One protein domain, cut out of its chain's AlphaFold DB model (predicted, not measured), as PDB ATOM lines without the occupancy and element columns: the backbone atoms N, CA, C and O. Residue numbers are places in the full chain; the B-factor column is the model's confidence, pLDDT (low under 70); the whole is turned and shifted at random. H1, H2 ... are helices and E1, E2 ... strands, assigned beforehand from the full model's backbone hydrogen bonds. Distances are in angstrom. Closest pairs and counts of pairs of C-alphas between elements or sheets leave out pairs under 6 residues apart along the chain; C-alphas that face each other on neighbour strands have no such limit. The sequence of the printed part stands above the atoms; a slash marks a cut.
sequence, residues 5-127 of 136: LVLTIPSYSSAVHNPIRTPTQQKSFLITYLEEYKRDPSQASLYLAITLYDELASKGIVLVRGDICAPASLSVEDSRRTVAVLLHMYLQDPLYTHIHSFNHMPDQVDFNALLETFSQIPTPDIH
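AT A GLANCE: This is residues 5 to 127 of the 136 residues of the protein "30S ribosomal protein S20" of Lygus hesperus (UniProt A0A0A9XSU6). A strongly twisted sheet of five strands, curled like part of a barrel, wraps round one long helix, H2. The shorter H3 turns off the last end of H2 at a corner, H3 and H4 pack on the edge strand E1, and the small H1 lies beside E2, away from H2. The printed part has 123 residues with four named helices and five named strands, in the order E1 E2 E3 H1 E4 E5 H2 H3 H4; the sheet order is E1 E2 E3 E4 E5, all antiparallel, and the class is mixed, helices and strands. The whole is compact and rounded, with a radius of gyration of the C-alphas of 14.6 A and spans of 39 by 33 by 33 A.

IN THESE COORDINATES: The printed part begins with E1, residues 5 to 9, whose C-alpha 5 is at (-42.648, -39.223, 31.737). E2 is residues 12 to 17, 15.9 A from first to last C-alpha, and E3 is residues 27 to 33, the longest strand at 20.5 A. H1 follows at once, residues 34 to 39. E4, residues 48 to 53, is 16.4 A long, and E5, residues 63 to 68, is 16.6 A long. H2, residues 76 to 91, is the longest helix at 22.3 A and has its C-alpha 76 at (-36.494, -36.038, 51.442). H3, residues 93 to 104, measures 15.9 A. H4, residues 111 to 119, measures 12.4 A and ends with C-alpha 119 at (-29.788, -44.288, 35.407).

HOW THE PARTS SIT: E1, E2 and E3 form a meander, each strand the antiparallel neighbour of the one before. E1 and E2 are a hairpin at 152 degrees between directions, with N 7 and O 14 within hydrogen-bond range at 2.8 A. E2 and E3, also a hairpin, stand at 145 degrees, with N 15 and O 32 at 2.8 A. E3 and E4 are antiparallel at 170 degrees, with N 50 and O 29 at 2.8 A. The hairpin of E4 and E5, at 162 degrees, has N 51 and O 65 at 2.8 A. H2 is on one face of this sheet, two layers of sheet and helix, and the sheet curls round it. The closest C-alphas of H2 and E1 are those of Thr 82 and Ile 9, 6.7 A apart; those of H2 and E5 are Ser 79 and Ile 68, 7.2 A apart. H1 is on the sheet at a height of 7.3 A, over none of the strands; its C-alpha 34 is 4.8 A from that of Ala 15 in E2, their closest pair. H3 only grazes the sheet with residues 98 to 103, and H4 only grazes it with residues 111 to 119. H2 and H3 touch only at the corner, about perpendicular at 90 degrees, with the C-alphas of Met 89 and Leu 95 closest at 5.0 A. H3 and H4 are close but not clearly touching, with the C-alphas of His 98 and Leu 114 closest at 7.2 A; they run opposite ways at a shallow tilt of 34 degrees, only just short of steep. H2 and H4 are only just apart, their closest C-alphas 8.0 A from each other. In H1, H2 and H4 every O i to N i+4 pair is within hydrogen-bond range; in H3, 7 of 8 are.

THE WHOLE: The C-alphas farthest apart are those of Arg 39 and Lys 59, 43.0 A. The printed part has no cut, and no link is long. The mean pLDDT of the printed part is 75.9; residues 5 to 26, residue 119 and residues 122 to 127 are under 70.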
ATOM      1  N   LEU A   5     -44.007 -38.694  31.742       63.34
ATOM      2  CA  LEU A   5     -42.648 -39.223  31.737       63.34
ATOM      3  C   LEU A   5     -42.554 -40.324  32.790       63.34
ATOM      4  O   LEU A   5     -43.159 -40.199  33.842       63.34
ATOM      5  N   VAL A   6     -41.785 -41.380  32.550       58.56
ATOM      6  CA  VAL A   6     -41.438 -42.346  33.600       58.56
ATOM      7  C   VAL A   6     -40.038 -42.029  34.115       58.56
ATOM      8  O   VAL A   6     -39.104 -41.906  33.327       58.56
ATOM      9  N   LEU A   7     -39.897 -41.885  35.429       57.44
ATOM     10  CA  LEU A   7     -38.625 -41.716  36.118       57.44
ATOM     11  C   LEU A   7     -38.313 -42.976  36.924       57.44
ATOM     12  O   LEU A   7     -39.187 -43.548  37.566       57.44
ATOM     13  N   THR A   8     -37.049 -43.388  36.938       50.19
ATOM     14  CA  THR A   8     -36.590 -44.423  37.871       50.19
ATOM     15  C   THR A   8     -35.870 -43.743  39.021       50.19
ATOM     16  O   THR A   8     -34.843 -43.093  38.836       50.19
ATOM     17  N   ILE A   9     -36.434 -43.866  40.213       55.44
ATOM     18  CA  ILE A   9     -35.799 -43.515  41.480       55.44
ATOM     19  C   ILE A   9     -35.049 -44.783  41.938       55.44
ATOM     20  O   ILE A   9     -35.567 -45.875  41.710       55.44
ATOM     21  N   PRO A  10     -33.862 -44.709  42.570       41.41
ATOM     22  CA  PRO A  10     -33.030 -45.885  42.895       41.41
ATOM     23  C   PRO A  10     -33.702 -47.017  43.697       41.41
ATOM     24  O   PRO A  10     -33.126 -48.093  43.807       41.41
ATOM     25  N   SER A  11     -34.921 -46.807  44.201       41.66
ATOM     26  CA  SER A  11     -35.743 -47.816  44.876       41.66
ATOM     27  C   SER A  11     -37.148 -48.004  44.263       41.66
ATOM     28  O   SER A  11     -37.881 -48.879  44.720       41.66
ATOM     29  N   TYR A  12     -37.553 -47.219  43.248       44.06
ATOM     30  CA  TYR A  12     -38.931 -47.189  42.712       44.06
ATOM     31  C   TYR A  12     -38.994 -46.757  41.234       44.06
ATOM     32  O   TYR A  12     -38.293 -45.843  40.816       44.06
ATOM     33  N   SER A  13     -39.917 -47.317  40.445       47.28
ATOM     34  CA  SER A  13     -40.316 -46.737  39.146       47.28
ATOM     35  C   SER A  13     -41.498 -45.778  39.334       47.28
ATOM     36  O   SER A  13     -42.573 -46.196  39.762       47.28
ATOM     37  N   SER A  14     -41.331 -44.495  39.026       53.31
ATOM     38  CA  SER A  14     -42.362 -43.463  39.172       53.31
ATOM     39  C   SER A  14     -42.847 -42.934  37.823       53.31
ATOM     40  O   SER A  14     -42.102 -42.847  36.852       53.31
ATOM     41  N   ALA A  15     -44.126 -42.584  37.748       53.38
ATOM     42  CA  ALA A  15     -44.706 -41.866  36.625       53.38
ATOM     43  C   ALA A  15     -44.851 -40.390  37.004       53.38
ATOM     44  O   ALA A  15     -45.434 -40.043  38.029       53.38
ATOM     45  N   VAL A  16     -44.321 -39.519  36.165       55.81
ATOM     46  CA  VAL A  16     -44.515 -38.077  36.197       55.81
ATOM     47  C   VAL A  16     -45.626 -37.742  35.224       55.81
ATOM     48  O   VAL A  16     -45.534 -38.018  34.029       55.81
ATOM     49  N   HIS A  17     -46.662 -37.103  35.732       52.38
ATOM     50  CA  HIS A  17     -47.718 -36.515  34.938       52.38
ATOM     51  C   HIS A  17     -47.630 -34.994  35.069       52.38
ATOM     52  O   HIS A  17     -47.536 -34.467  36.177       52.38
ATOM     53  N   ASN A  18     -47.653 -34.271  33.953       50.78
ATOM     54  CA  ASN A  18     -47.810 -32.819  33.945       50.78
ATOM     55  C   ASN A  18     -49.295 -32.493  33.722       50.78
ATOM     56  O   ASN A  18     -49.720 -32.427  32.561       50.78
ATOM     57  N   PRO A  19     -50.115 -32.324  34.776       43.31
ATOM     58  CA  PRO A  19     -51.457 -31.812  34.589       43.31
ATOM     59  C   PRO A  19     -51.358 -30.344  34.163       43.31
ATOM     60  O   PRO A  19     -50.892 -29.466  34.884       43.31
ATOM     61  N   ILE A  20     -51.815 -30.080  32.946       42.22
ATOM     62  CA  ILE A  20     -51.969 -28.745  32.382       42.22
ATOM     63  C   ILE A  20     -52.752 -27.860  33.359       42.22
ATOM     64  O   ILE A  20     -53.868 -28.206  33.738       42.22
ATOM     65  N   ARG A  21     -52.157 -26.701  33.681       39.81
ATOM     66  CA  ARG A  21     -52.774 -25.458  34.180       39.81
ATOM     67  C   ARG A  21     -54.005 -25.690  35.059       39.81
ATOM     68  O   ARG A  21     -55.142 -25.629  34.590       39.81
ATOM     69  N   THR A  22     -53.770 -25.827  36.361       38.75
ATOM     70  CA  THR A  22     -54.793 -25.500  37.361       38.75
ATOM     71  C   THR A  22     -55.374 -24.104  37.064       38.75
ATOM     72  O   THR A  22     -54.695 -23.283  36.438       38.75
ATOM     73  N   PRO A  23     -56.598 -23.762  37.509       44.47
ATOM     74  CA  PRO A  23     -57.159 -22.415  37.327       44.47
ATOM     75  C   PRO A  23     -56.241 -21.289  37.844       44.47
ATOM     76  O   PRO A  23     -56.379 -20.141  37.439       44.47
ATOM     77  N   THR A  24     -55.267 -21.638  38.695       45.22
ATOM     78  CA  THR A  24     -54.186 -20.787  39.207       45.22
ATOM     79  C   THR A  24     -52.967 -20.647  38.273       45.22
ATOM     80  O   THR A  24     -51.983 -20.037  38.671       45.22
ATOM     81  N   GLN A  25     -52.998 -21.188  37.046       49.84
ATOM     82  CA  GLN A  25     -51.923 -21.155  36.033       49.84
ATOM     83  C   GLN A  25     -50.551 -21.707  36.473       49.84
ATOM     84  O   GLN A  25     -49.573 -21.552  35.740       49.84
ATOM     85  N   GLN A  26     -50.456 -22.385  37.618       60.06
ATOM     86  CA  GLN A  26     -49.175 -22.868  38.127       60.06
ATOM     87  C   GLN A  26     -48.643 -24.023  37.273       60.06
ATOM     88  O   GLN A  26     -49.354 -24.982  36.969       60.06
ATOM     89  N   LYS A  27     -47.381 -23.901  36.855       77.00
ATOM     90  CA  LYS A  27     -46.652 -24.933  36.114       77.00
ATOM     91  C   LYS A  27     -46.194 -25.979  37.127       77.00
ATOM     92  O   LYS A  27     -45.312 -25.683  37.933       77.00
ATOM     93  N   SER A  28     -46.797 -27.165  37.116       82.19
ATOM     94  CA  SER A  28     -46.483 -28.206  38.092       82.19
ATOM     95  C   SER A  28     -46.286 -29.590  37.481       82.19
ATOM     96  O   SER A  28     -46.839 -29.924  36.438       82.19
ATOM     97  N   PHE A  29     -45.480 -30.404  38.159       85.06
ATOM     98  CA  PHE A  29     -45.313 -31.824  37.880       85.06
ATOM     99  C   PHE A  29     -45.848 -32.623  39.058       85.06
ATOM    100  O   PHE A  29     -45.534 -32.325  40.211       85.06
ATOM    101  N   LEU A  30     -46.638 -33.649  38.766       87.31
ATOM    102  CA  LEU A  30     -47.147 -34.588  39.752       87.31
ATOM    103  C   LEU A  30     -46.456 -35.927  39.565       87.31
ATOM    104  O   LEU A  30     -46.420 -36.461  38.459       87.31
ATOM    105  N   ILE A  31     -45.919 -36.472  40.648       86.06
ATOM    106  CA  ILE A  31     -45.199 -37.739  40.632       86.06
ATOM    107  C   ILE A  31     -45.991 -38.767  41.422       86.06
ATOM    108  O   ILE A  31     -46.333 -38.552  42.586       86.06
ATOM    109  N   THR A  32     -46.261 -39.892  40.774       86.62
ATOM    110  CA  THR A  32     -46.961 -41.049  41.328       86.62
ATOM    111  C   THR A  32     -46.158 -42.327  41.087       86.62
ATOM    112  O   THR A  32     -45.183 -42.327  40.334       86.62
ATOM    113  N   TYR A  33     -46.544 -43.431  41.721       83.25
ATOM    114  CA  TYR A  33     -45.945 -44.731  41.443       83.25
ATOM    115  C   TYR A  33     -46.506 -45.310  40.140       83.25
ATOM    116  O   TYR A  33     -47.720 -45.331  39.928       83.25
ATOM    117  N   LEU A  34     -45.629 -45.800  39.256       80.44
ATOM    118  CA  LEU A  34     -46.033 -46.241  37.917       80.44
ATOM    119  C   LEU A  34     -47.053 -47.385  37.964       80.44
ATOM    120  O   LEU A  34     -48.020 -47.380  37.207       80.44
ATOM    121  N   GLU A  35     -46.859 -48.355  38.857       80.81
ATOM    122  CA  GLU A  35     -47.759 -49.510  38.953       80.81
ATOM    123  C   GLU A  35     -49.115 -49.142  39.570       80.81
ATOM    124  O   GLU A  35     -50.131 -49.737  39.214       80.81
ATOM    125  N   GLU A  36     -49.177 -48.125  40.438       81.12
ATOM    126  CA  GLU A  36     -50.465 -47.578  40.888       81.12
ATOM    127  C   GLU A  36     -51.195 -46.892  39.741       81.12
ATOM    128  O   GLU A  36     -52.375 -47.161  39.524       81.12
ATOM    129  N   TYR A  37     -50.477 -46.079  38.964       81.25
ATOM    130  CA  TYR A  37     -51.040 -45.382  37.815       81.25
ATOM    131  C   TYR A  37     -51.546 -46.341  36.732       81.25
ATOM    132  O   TYR A  37     -52.631 -46.145  36.197       81.25
ATOM    133  N   LYS A  38     -50.796 -47.409  36.429       78.69
ATOM    134  CA  LYS A  38     -51.229 -48.447  35.478       78.69
ATOM    135  C   LYS A  38     -52.465 -49.202  35.962       78.69
ATOM    136  O   LYS A  38     -53.301 -49.576  35.144       78.69
ATOM    137  N   ARG A  39     -52.555 -49.464  37.269       85.50
ATOM    138  CA  ARG A  39     -53.678 -50.185  37.879       85.50
ATOM    139  C   ARG A  39     -54.952 -49.349  37.858       85.50
ATOM    140  O   ARG A  39     -55.986 -49.854  37.436       85.50
ATOM    141  N   ASP A  40     -54.879 -48.106  38.328       82.62
ATOM    142  CA  ASP A  40     -55.996 -47.160  38.302       82.62
ATOM    143  C   ASP A  40     -55.479 -45.712  38.421       82.62
ATOM    144  O   ASP A  40     -55.145 -45.264  39.523       82.62
ATOM    145  N   PRO A  41     -55.460 -44.940  37.317       79.88
ATOM    146  CA  PRO A  41     -55.018 -43.548  37.331       79.88
ATOM    147  C   PRO A  41     -55.806 -42.647  38.289       79.88
ATOM    148  O   PRO A  41     -55.270 -41.644  38.754       79.88
ATOM    149  N   SER A  42     -57.074 -42.970  38.574       79.38
ATOM    150  CA  SER A  42     -57.938 -42.158  39.441       79.38
ATOM    151  C   SER A  42     -57.660 -42.364  40.931       79.38
ATOM    152  O   SER A  42     -58.009 -41.509  41.744       79.38
ATOM    153  N   GLN A  43     -57.027 -43.488  41.278       83.06
ATOM    154  CA  GLN A  43     -56.693 -43.887  42.649       83.06
ATOM    155  C   GLN A  43     -55.184 -43.876  42.913       83.06
ATOM    156  O   GLN A  43     -54.746 -44.274  43.992       83.06
ATOM    157  N   ALA A  44     -54.377 -43.464  41.935       83.12
ATOM    158  CA  ALA A  44     -52.933 -43.416  42.076       83.12
ATOM    159  C   ALA A  44     -52.536 -42.338  43.092       83.12
ATOM    160  O   ALA A  44     -52.949 -41.178  42.983       83.12
ATOM    161  N   SER A  45     -51.730 -42.712  44.085       87.25
ATOM    162  CA  SER A  45     -51.343 -41.783  45.145       87.25
ATOM    163  C   SER A  45     -50.399 -40.720  44.591       87.25
ATOM    164  O   SER A  45     -49.533 -41.006  43.761       87.25
ATOM    165  N   LEU A  46     -50.523 -39.484  45.065       87.81
ATOM    166  CA  LEU A  46     -49.543 -38.440  44.786       87.81
ATOM    167  C   LEU A  46     -48.386 -38.576  45.779       87.81
ATOM    168  O   LEU A  46     -48.603 -38.511  46.986       87.81
ATOM    169  N   TYR A  47     -47.167 -38.755  45.280       89.69
ATOM    170  CA  TYR A  47     -45.970 -38.917  46.112       89.69
ATOM    171  C   TYR A  47     -45.203 -37.605  46.254       89.69
ATOM    172  O   TYR A  47     -44.780 -37.252  47.356       89.69
ATOM    173  N   LEU A  48     -45.058 -36.866  45.153       88.44
ATOM    174  CA  LEU A  48     -44.351 -35.589  45.110       88.44
ATOM    175  C   LEU A  48     -45.043 -34.643  44.127       88.44
ATOM    176  O   LEU A  48     -45.295 -35.011  42.979       88.44
ATOM    177  N   ALA A  49     -45.326 -33.423  44.571       90.25
ATOM    178  CA  ALA A  49     -45.743 -32.326  43.706       90.25
ATOM    179  C   ALA A  49     -44.588 -31.338  43.547       90.25
ATOM    180  O   ALA A  49     -43.959 -30.952  44.527       90.25
ATOM    181  N   ILE A  50     -44.305 -30.917  42.319       89.31
ATOM    182  CA  ILE A  50     -43.254 -29.945  42.014       89.31
ATOM    183  C   ILE A  50     -43.916 -28.746  41.367       89.31
ATOM    184  O   ILE A  50     -44.578 -28.906  40.349       89.31
ATOM    185  N   THR A  51     -43.733 -27.557  41.925       87.62
ATOM    186  CA  THR A  51     -44.298 -26.310  41.398       87.62
ATOM    187  C   THR A  51     -43.179 -25.370  40.976       87.62
ATOM    188  O   THR A  51     -42.230 -25.148  41.730       87.62
ATOM    189  N   LEU A  52     -43.301 -24.820  39.770       84.50
ATOM    190  CA  LEU A  52     -42.407 -23.807  39.225       84.50
ATOM    191  C   LEU A  52     -43.072 -22.434  39.323       84.50
ATOM    192  O   LEU A  52     -44.175 -22.243  38.804       84.50
ATOM    193  N   TYR A  53     -42.370 -21.481  39.929       85.62
ATOM    194  CA  TYR A  53     -42.792 -20.089  39.994       85.62
ATOM    195  C   TYR A  53     -41.884 -19.214  39.134       85.62
ATOM    196  O   TYR A  53     -40.655 -19.239  39.263       85.62
ATOM    197  N   ASP A  54     -42.496 -18.448  38.236       85.81
ATOM    198  CA  ASP A  54     -41.813 -17.625  37.241       85.81
ATOM    199  C   ASP A  54     -41.851 -16.124  37.562       85.81
ATOM    200  O   ASP A  54     -41.481 -15.315  36.710       85.81
ATOM    201  N   GLU A  55     -42.194 -15.724  38.796       86.06
ATOM    202  CA  GLU A  55     -42.231 -14.298  39.165       86.06
ATOM    203  C   GLU A  55     -40.858 -13.617  39.030       86.06
ATOM    204  O   GLU A  55     -40.771 -12.407  38.813       86.06
ATOM    205  N   LEU A  56     -39.774 -14.394  39.125       83.75
ATOM    206  CA  LEU A  56     -38.396 -13.927  38.959       83.75
ATOM    207  C   LEU A  56     -37.805 -14.235  37.574       83.75
ATOM    208  O   LEU A  56     -36.616 -13.990  37.355       83.75
ATOM    209  N   ALA A  57     -38.607 -14.710  36.616       82.44
ATOM    210  CA  ALA A  57     -38.105 -15.107  35.300       82.44
ATOM    211  C   ALA A  57     -37.472 -13.937  34.530       82.44
ATOM    212  O   ALA A  57     -36.519 -14.136  33.781       82.44
ATOM    213  N   SER A  58     -37.924 -12.699  34.771       86.50
ATOM    214  CA  SER A  58     -37.309 -11.479  34.222       86.50
ATOM    215  C   SER A  58     -35.862 -11.259  34.681       86.50
ATOM    216  O   SER A  58     -35.104 -10.560  34.014       86.50
ATOM    217  N   LYS A  59     -35.466 -11.875  35.799       90.44
ATOM    218  CA  LYS A  59     -34.095 -11.886  36.327       90.44
ATOM    219  C   LYS A  59     -33.319 -13.143  35.922       90.44
ATOM    220  O   LYS A  59     -32.230 -13.366  36.435       90.44
ATOM    221  N   GLY A  60     -33.882 -13.980  35.046       83.81
ATOM    222  CA  GLY A  60     -33.298 -15.265  34.665       83.81
ATOM    223  C   GLY A  60     -33.365 -16.330  35.765       83.81
ATOM    224  O   GLY A  60     -32.585 -17.275  35.729       83.81
ATOM    225  N   ILE A  61     -34.265 -16.184  36.747       86.44
ATOM    226  CA  ILE A  61     -34.395 -17.093  37.895       86.44
ATOM    227  C   ILE A  61     -35.809 -17.683  37.923       86.44
ATOM    228  O   ILE A  61     -36.792 -16.965  37.768       86.44
ATOM    229  N   VAL A  62     -35.920 -18.989  38.165       85.44
ATOM    230  CA  VAL A  62     -37.195 -19.686  38.400       85.44
ATOM    231  C   VAL A  62     -37.113 -20.367  39.758       85.44
ATOM    232  O   VAL A  62     -36.120 -21.030  40.056       85.44
ATOM    233  N   LEU A  63     -38.144 -20.203  40.586       86.00
ATOM    234  CA  LEU A  63     -38.206 -20.864  41.888       86.00
ATOM    235  C   LEU A  63     -38.869 -22.230  41.734       86.00
ATOM    236  O   LEU A  63     -39.902 -22.358  41.076       86.00
ATOM    237  N   VAL A  64     -38.286 -23.244  42.370       87.62
ATOM    238  CA  VAL A  64     -38.799 -24.615  42.350       87.62
ATOM    239  C   VAL A  64     -39.151 -25.032  43.768       87.62
ATOM    240  O   VAL A  64     -38.306 -24.995  44.661       87.62
ATOM    241  N   ARG A  65     -40.397 -25.453  43.973       89.81
ATOM    242  CA  ARG A  65     -40.880 -26.011  45.239       89.81
ATOM    243  C   ARG A  65     -41.254 -27.472  45.043       89.81
ATOM    244  O   ARG A  65     -41.988 -27.777  44.111       89.81
ATOM    245  N   GLY A  66     -40.777 -28.349  45.922       89.44
ATOM    246  CA  GLY A  66     -41.200 -29.748  45.994       89.44
ATOM    247  C   GLY A  66     -41.970 -30.016  47.286       89.44
ATOM    248  O   GLY A  66     -41.432 -29.791  48.367       89.44
ATOM    249  N   ASP A  67     -43.201 -30.506  47.178       91.00
ATOM    250  CA  ASP A  67     -44.059 -30.892  48.298       91.00
ATOM    251  C   ASP A  67     -44.186 -32.424  48.354       91.00
ATOM    252  O   ASP A  67     -44.719 -33.051  47.436       91.00
ATOM    253  N   ILE A  68     -43.689 -33.035  49.436       91.69
ATOM    254  CA  ILE A  68     -43.765 -34.488  49.656       91.69
ATOM    255  C   ILE A  68     -45.154 -34.828  50.195       91.69
ATOM    256  O   ILE A  68     -45.487 -34.505  51.336       91.69
ATOM    257  N   CYS A  69     -45.963 -35.496  49.379       90.00
ATOM    258  CA  CYS A  69     -47.343 -35.845  49.714       90.00
ATOM    259  C   CYS A  69     -47.456 -37.201  50.433       90.00
ATOM    260  O   CYS A  69     -48.417 -37.425  51.164       90.00
ATOM    261  N   ALA A  70     -46.455 -38.077  50.280       88.12
ATOM    262  CA  ALA A  70     -46.395 -39.398  50.913       88.12
ATOM    263  C   ALA A  70     -45.090 -39.584  51.721       88.12
ATOM    264  O   ALA A  70     -44.230 -40.381  51.338       88.12
ATOM    265  N   PRO A  71     -44.906 -38.874  52.854       86.06
ATOM    266  CA  PRO A  71     -43.642 -38.863  53.601       86.06
ATOM    267  C   PRO A  71     -43.273 -40.217  54.229       86.06
ATOM    268  O   PRO A  71     -42.115 -40.444  54.557       86.06
ATOM    269  N   ALA A  72     -44.240 -41.128  54.381       87.00
ATOM    270  CA  ALA A  72     -43.989 -42.501  54.824       87.00
ATOM    271  C   ALA A  72     -43.366 -43.389  53.729       87.00
ATOM    272  O   ALA A  72     -42.847 -44.458  54.036       87.00
ATOM    273  N   SER A  73     -43.438 -42.971  52.461       85.31
ATOM    274  CA  SER A  73     -43.038 -43.777  51.301       85.31
ATOM    275  C   SER A  73     -41.945 -43.128  50.455       85.31
ATOM    276  O   SER A  73     -41.276 -43.832  49.705       85.31
ATOM    277  N   LEU A  74     -41.754 -41.810  50.558       85.00
ATOM    278  CA  LEU A  74     -40.738 -41.075  49.813       85.00
ATOM    279  C   LEU A  74     -39.905 -40.206  50.761       85.00
ATOM    280  O   LEU A  74     -40.428 -39.315  51.431       85.00
ATOM    281  N   SER A  75     -38.597 -40.461  50.800       87.50
ATOM    282  CA  SER A  75     -37.668 -39.698  51.633       87.50
ATOM    283  C   SER A  75     -37.404 -38.300  51.058       87.50
ATOM    284  O   SER A  75     -37.609 -38.038  49.868       87.50
ATOM    285  N   VAL A  76     -36.911 -37.381  51.894       86.81
ATOM    286  CA  VAL A  76     -36.494 -36.038  51.442       86.81
ATOM    287  C   VAL A  76     -35.346 -36.127  50.435       86.81
ATOM    288  O   VAL A  76     -35.314 -35.365  49.472       86.81
ATOM    289  N   GLU A  77     -34.418 -37.061  50.634       85.50
ATOM    290  CA  GLU A  77     -33.283 -37.281  49.735       85.50
ATOM    291  C   GLU A  77     -33.742 -37.786  48.362       85.50
ATOM    292  O   GLU A  77     -33.403 -37.178  47.344       85.50
ATOM    293  N   ASP A  78     -34.602 -38.807  48.334       83.75
ATOM    294  CA  ASP A  78     -35.191 -39.323  47.092       83.75
ATOM    295  C   ASP A  78     -36.009 -38.249  46.376       83.75
ATOM    296  O   ASP A  78     -35.940 -38.114  45.153       83.75
ATOM    297  N   SER A  79     -36.755 -37.439  47.133       86.19
ATOM    298  CA  SER A  79     -37.537 -36.328  46.585       86.19
ATOM    299  C   SER A  79     -36.634 -35.294  45.920       86.19
ATOM    300  O   SER A  79     -36.867 -34.922  44.771       86.19
ATOM    301  N   ARG A  80     -35.563 -34.863  46.601       86.31
ATOM    302  CA  ARG A  80     -34.587 -33.912  46.048       86.31
ATOM    303  C   ARG A  80     -33.922 -34.460  44.792       86.31
ATOM    304  O   ARG A  80     -33.863 -33.754  43.787       86.31
ATOM    305  N   ARG A  81     -33.483 -35.722  44.826       83.31
ATOM    306  CA  ARG A  81     -32.924 -36.406  43.656       83.31
ATOM    307  C   ARG A  81     -33.913 -36.415  42.495       83.31
ATOM    308  O   ARG A  81     -33.532 -36.090  41.375       83.31
ATOM    309  N   THR A  82     -35.174 -36.735  42.764       84.19
ATOM    310  CA  THR A  82     -36.229 -36.784  41.746       84.19
ATOM    311  C   THR A  82     -36.450 -35.420  41.096       84.19
ATOM    312  O   THR A  82     -36.491 -35.336  39.871       84.19
ATOM    313  N   VAL A  83     -36.528 -34.341  41.889       86.56
ATOM    314  CA  VAL A  83     -36.621 -32.967  41.362       86.56
ATOM    315  C   VAL A  83     -35.417 -32.651  40.477       86.56
ATOM    316  O   VAL A  83     -35.579 -32.144  39.371       86.56
ATOM    317  N   ALA A  84     -34.212 -32.962  40.946       84.38
ATOM    318  CA  ALA A  84     -32.983 -32.606  40.254       84.38
ATOM    319  C   ALA A  84     -32.833 -33.355  38.915       84.38
ATOM    320  O   ALA A  84     -32.519 -32.734  37.900       84.38
ATOM    321  N   VAL A  85     -33.142 -34.657  38.887       81.69
ATOM    322  CA  VAL A  85     -33.181 -35.465  37.655       81.69
ATOM    323  C   VAL A  85     -34.246 -34.937  36.696       81.69
ATOM    324  O   VAL A  85     -33.947 -34.721  35.523       81.69
ATOM    325  N   LEU A  86     -35.461 -34.664  37.185       84.56
ATOM    326  CA  LEU A  86     -36.537 -34.116  36.362       84.56
ATOM    327  C   LEU A  86     -36.111 -32.803  35.692       84.56
ATOM    328  O   LEU A  86     -36.245 -32.660  34.478       84.56
ATOM    329  N   LEU A  87     -35.565 -31.860  36.463       84.44
ATOM    330  CA  LEU A  87     -35.086 -30.588  35.920       84.44
ATOM    331  C   LEU A  87     -33.962 -30.805  34.907       84.44
ATOM    332  O   LEU A  87     -34.006 -30.221  33.829       84.44
ATOM    333  N   HIS A  88     -32.991 -31.669  35.208       83.06
ATOM    334  CA  HIS A  88     -31.896 -31.962  34.287       83.06
ATOM    335  C   HIS A  88     -32.414 -32.502  32.947       83.06
ATOM    336  O   HIS A  88     -31.985 -32.050  31.890       83.06
ATOM    337  N   MET A  89     -33.401 -33.396  32.973       79.44
ATOM    338  CA  MET A  89     -33.967 -33.956  31.750       79.44
ATOM    339  C   MET A  89     -34.714 -32.925  30.900       79.44
ATOM    340  O   MET A  89     -34.585 -32.940  29.680       79.44
ATOM    341  N   TYR A  90     -35.480 -32.028  31.522       81.12
ATOM    342  CA  TYR A  90     -36.223 -30.995  30.792       81.12
ATOM    343  C   TYR A  90     -35.357 -29.798  30.367       81.12
ATOM    344  O   TYR A  90     -35.770 -29.053  29.482       81.12
ATOM    345  N   LEU A  91     -34.189 -29.595  30.986       82.50
ATOM    346  CA  LEU A  91     -33.286 -28.476  30.686       82.50
ATOM    347  C   LEU A  91     -32.141 -28.837  29.730       82.50
ATOM    348  O   LEU A  91     -31.524 -27.931  29.179       82.50
ATOM    349  N   GLN A  92     -31.809 -30.119  29.560       81.69
ATOM    350  CA  GLN A  92     -30.758 -30.553  28.637       81.69
ATOM    351  C   GLN A  92     -31.366 -31.027  27.315       81.69
ATOM    352  O   GLN A  92     -32.065 -32.039  27.291       81.69
ATOM    353  N   ASP A  93     -31.049 -30.351  26.206       77.88
ATOM    354  CA  ASP A  93     -31.632 -30.624  24.879       77.88
ATOM    355  C   ASP A  93     -31.589 -32.109  24.442       77.88
ATOM    356  O   ASP A  93     -32.611 -32.616  23.956       77.88
ATOM    357  N   PRO A  94     -30.482 -32.864  24.635       81.81
ATOM    358  CA  PRO A  94     -30.447 -34.281  24.265       81.81
ATOM    359  C   PRO A  94     -31.432 -35.124  25.086       81.81
ATOM    360  O   PRO A  94     -32.115 -35.987  24.541       81.81
ATOM    361  N   LEU A  95     -31.561 -34.839  26.386       80.31
ATOM    362  CA  LEU A  95     -32.476 -35.551  27.283       80.31
ATOM    363  C   LEU A  95     -33.932 -35.152  27.030       80.31
ATOM    364  O   LEU A  95     -34.821 -36.007  27.033       80.31
ATOM    365  N   TYR A  96     -34.176 -33.877  26.731       82.75
ATOM    366  CA  TYR A  96     -35.501 -33.393  26.377       82.75
ATOM    367  C   TYR A  96     -36.017 -34.048  25.094       82.75
ATOM    368  O   TYR A  96     -37.196 -34.385  25.013       82.75
ATOM    369  N   THR A  97     -35.141 -34.314  24.121       84.31
ATOM    370  CA  THR A  97     -35.515 -35.026  22.888       84.31
ATOM    371  C   THR A  97     -36.104 -36.403  23.195       84.31
ATOM    372  O   THR A  97     -37.119 -36.786  22.611       84.31
ATOM    373  N   HIS A  98     -35.539 -37.123  24.166       81.62
ATOM    374  CA  HIS A  98     -36.089 -38.400  24.609       81.62
ATOM    375  C   HIS A  98     -37.475 -38.252  25.255       81.62
ATOM    376  O   HIS A  98     -38.377 -39.036  24.958       81.62
ATOM    377  N   ILE A  99     -37.678 -37.220  26.081       79.38
ATOM    378  CA  ILE A  99     -38.990 -36.916  26.676       79.38
ATOM    379  C   ILE A  99     -40.011 -36.553  25.592       79.38
ATOM    380  O   ILE A  99     -41.153 -37.013  25.623       79.38
ATOM    381  N   HIS A 100     -39.614 -35.726  24.628       82.88
ATOM    382  CA  HIS A 100     -40.468 -35.304  23.528       82.88
ATOM    383  C   HIS A 100     -40.896 -36.508  22.680       82.88
ATOM    384  O   HIS A 100     -42.087 -36.694  22.432       82.88
ATOM    385  N   SER A 101     -39.951 -37.373  22.300       83.94
ATOM    386  CA  SER A 101     -40.249 -38.613  21.575       83.94
ATOM    387  C   SER A 101     -41.167 -39.536  22.374       83.94
ATOM    388  O   SER A 101     -42.121 -40.058  21.808       83.94
ATOM    389  N   PHE A 102     -40.967 -39.669  23.689       81.06
ATOM    390  CA  PHE A 102     -41.850 -40.468  24.548       81.06
ATOM    391  C   PHE A 102     -43.302 -39.969  24.521       81.06
ATOM    392  O   PHE A 102     -44.236 -40.767  24.504       81.06
ATOM    393  N   ASN A 103     -43.502 -38.651  24.464       78.94
ATOM    394  CA  ASN A 103     -44.834 -38.047  24.483       78.94
ATOM    395  C   ASN A 103     -45.529 -37.993  23.120       78.94
ATOM    396  O   ASN A 103     -46.760 -38.010  23.063       78.94
ATOM    397  N   HIS A 104     -44.767 -37.898  22.030       82.38
ATOM    398  CA  HIS A 104     -45.316 -37.648  20.694       82.38
ATOM    399  C   HIS A 104     -45.163 -38.822  19.725       82.38
ATOM    400  O   HIS A 104     -45.913 -38.906  18.754       82.38
ATOM    401  N   MET A 105     -44.204 -39.716  19.966       85.88
ATOM    402  CA  MET A 105     -43.867 -40.852  19.103       85.88
ATOM    403  C   MET A 105     -43.564 -42.106  19.949       85.88
ATOM    404  O   MET A 105     -42.483 -42.680  19.812       85.88
ATOM    405  N   PRO A 106     -44.484 -42.544  20.835       79.19
ATOM    406  CA  PRO A 106     -44.211 -43.616  21.797       79.19
ATOM    407  C   PRO A 106     -43.791 -44.934  21.128       79.19
ATOM    408  O   PRO A 106     -42.919 -45.621  21.647       79.19
ATOM    409  N   ASP A 107     -44.322 -45.240  19.940       84.50
ATOM    410  CA  ASP A 107     -43.983 -46.452  19.176       84.50
ATOM    411  C   ASP A 107     -42.531 -46.472  18.662       84.50
ATOM    412  O   ASP A 107     -42.028 -47.516  18.256       84.50
ATOM    413  N   GLN A 108     -41.856 -45.318  18.652       81.50
ATOM    414  CA  GLN A 108     -40.470 -45.168  18.196       81.50
ATOM    415  C   GLN A 108     -39.470 -45.107  19.358       81.50
ATOM    416  O   GLN A 108     -38.267 -44.983  19.123       81.50
ATOM    417  N   VAL A 109     -39.944 -45.162  20.605       78.62
ATOM    418  CA  VAL A 109     -39.085 -45.056  21.786       78.62
ATOM    419  C   VAL A 109     -38.718 -46.438  22.306       78.62
ATOM    420  O   VAL A 109     -39.570 -47.202  22.749       78.62
ATOM    421  N   ASP A 110     -37.416 -46.718  22.332       81.50
ATOM    422  CA  ASP A 110     -36.881 -47.829  23.113       81.50
ATOM    423  C   ASP A 110     -36.889 -47.450  24.598       81.50
ATOM    424  O   ASP A 110     -36.077 -46.654  25.081       81.50
ATOM    425  N   PHE A 111     -37.846 -48.022  25.325       76.06
ATOM    426  CA  PHE A 111     -38.024 -47.761  26.745       76.06
ATOM    427  C   PHE A 111     -36.837 -48.244  27.589       76.06
ATOM    428  O   PHE A 111     -36.516 -47.615  28.593       76.06
ATOM    429  N   ASN A 112     -36.145 -49.314  27.191       78.25
ATOM    430  CA  ASN A 112     -34.995 -49.807  27.951       78.25
ATOM    431  C   ASN A 112     -33.805 -48.859  27.799       78.25
ATOM    432  O   ASN A 112     -33.209 -48.463  28.800       78.25
ATOM    433  N   ALA A 113     -33.529 -48.408  26.572       79.06
ATOM    434  CA  ALA A 113     -32.489 -47.410  26.316       79.06
ATOM    435  C   ALA A 113     -32.768 -46.084  27.052       79.06
ATOM    436  O   ALA A 113     -31.855 -45.420  27.555       79.06
ATOM    437  N   LEU A 114     -34.047 -45.713  27.156       75.44
ATOM    438  CA  LEU A 114     -34.501 -44.553  27.916       75.44
ATOM    439  C   LEU A 114     -34.178 -44.690  29.416       75.44
ATOM    440  O   LEU A 114     -33.592 -43.785  30.011       75.44
ATOM    441  N   LEU A 115     -34.519 -45.834  30.019       75.88
ATOM    442  CA  LEU A 115     -34.241 -46.120  31.431       75.88
ATOM    443  C   LEU A 115     -32.737 -46.154  31.730       75.88
ATOM    444  O   LEU A 115     -32.302 -45.597  32.741       75.88
ATOM    445  N   GLU A 116     -31.940 -46.758  30.848       78.50
ATOM    446  CA  GLU A 116     -30.480 -46.775  30.975       78.50
ATOM    447  C   GLU A 116     -29.904 -45.359  30.961       78.50
ATOM    448  O   GLU A 116     -29.123 -45.008  31.849       78.50
ATOM    449  N   THR A 117     -30.354 -44.516  30.029       77.31
ATOM    450  CA  THR A 117     -29.941 -43.106  29.949       77.31
ATOM    451  C   THR A 117     -30.239 -42.374  31.260       77.31
ATOM    452  O   THR A 117     -29.399 -41.634  31.770       77.31
ATOM    453  N   PHE A 118     -31.410 -42.615  31.856       73.06
ATOM    454  CA  PHE A 118     -31.806 -41.959  33.105       73.06
ATOM    455  C   PHE A 118     -31.020 -42.454  34.320       73.06
ATOM    456  O   PHE A 118     -30.741 -41.668  35.224       73.06
ATOM    457  N   SER A 119     -30.616 -43.726  34.331       69.88
ATOM    458  CA  SER A 119     -29.788 -44.288  35.407       69.88
ATOM    459  C   SER A 119     -28.396 -43.650  35.494       69.88
ATOM    460  O   SER A 119     -27.795 -43.620  36.568       69.88
ATOM    461  N   GLN A 120     -27.906 -43.107  34.375       73.75
ATOM    462  CA  GLN A 120     -26.587 -42.487  34.255       73.75
ATOM    463  C   GLN A 120     -26.585 -40.992  34.587       73.75
ATOM    464  O   GLN A 120     -25.508 -40.402  34.682       73.75
ATOM    465  N   ILE A 121     -27.758 -40.371  34.773       70.62
ATOM    466  CA  ILE A 121     -27.843 -38.961  35.158       70.62
ATOM    467  C   ILE A 121     -27.174 -38.812  36.531       70.62
ATOM    468  O   ILE A 121     -27.652 -39.409  37.506       70.62
ATOM    469  N   PRO A 122     -26.076 -38.035  36.633       66.00
ATOM    470  CA  PRO A 122     -25.405 -37.818  37.902       66.00
ATOM    471  C   PRO A 122     -26.408 -37.240  38.887       66.00
ATOM    472  O   PRO A 122     -27.131 -36.305  38.546       66.00
ATOM    473  N   THR A 123     -26.446 -37.774  40.106       60.00
ATOM    474  CA  THR A 123     -27.176 -37.130  41.197       60.00
ATOM    475  C   THR A 123     -26.591 -35.728  41.351       60.00
ATOM    476  O   THR A 123     -25.409 -35.627  41.688       60.00
ATOM    477  N   PRO A 124     -27.341 -34.650  41.058       55.69
ATOM    478  CA  PRO A 124     -26.785 -33.313  41.170       55.69
ATOM    479  C   PRO A 124     -26.408 -33.069  42.626       55.69
ATOM    480  O   PRO A 124     -27.137 -33.500  43.523       55.69
ATOM    481  N   ASP A 125     -25.277 -32.407  42.864       55.97
ATOM    482  CA  ASP A 125     -24.882 -32.042  44.220       55.97
ATOM    483  C   ASP A 125     -25.894 -31.034  44.775       55.97
ATOM    484  O   ASP A 125     -25.916 -29.851  44.432       55.97
ATOM    485  N   ILE A 126     -26.800 -31.543  45.601       47.59
ATOM    486  CA  ILE A 126     -27.909 -30.794  46.186       47.59
ATOM    487  C   ILE A 126     -27.436 -29.745  47.198       47.59
ATOM    488  O   ILE A 126     -28.205 -28.829  47.496       47.59
ATOM    489  N   HIS A 127     -26.185 -29.815  47.672       46.62
ATOM    490  CA  HIS A 127     -25.592 -28.767  48.505       46.62
ATOM    491  C   HIS A 127     -25.250 -27.505  47.702       46.62
ATOM    492  O   HIS A 127     -25.358 -26.402  48.232       46.62
TER     493      HIS A 127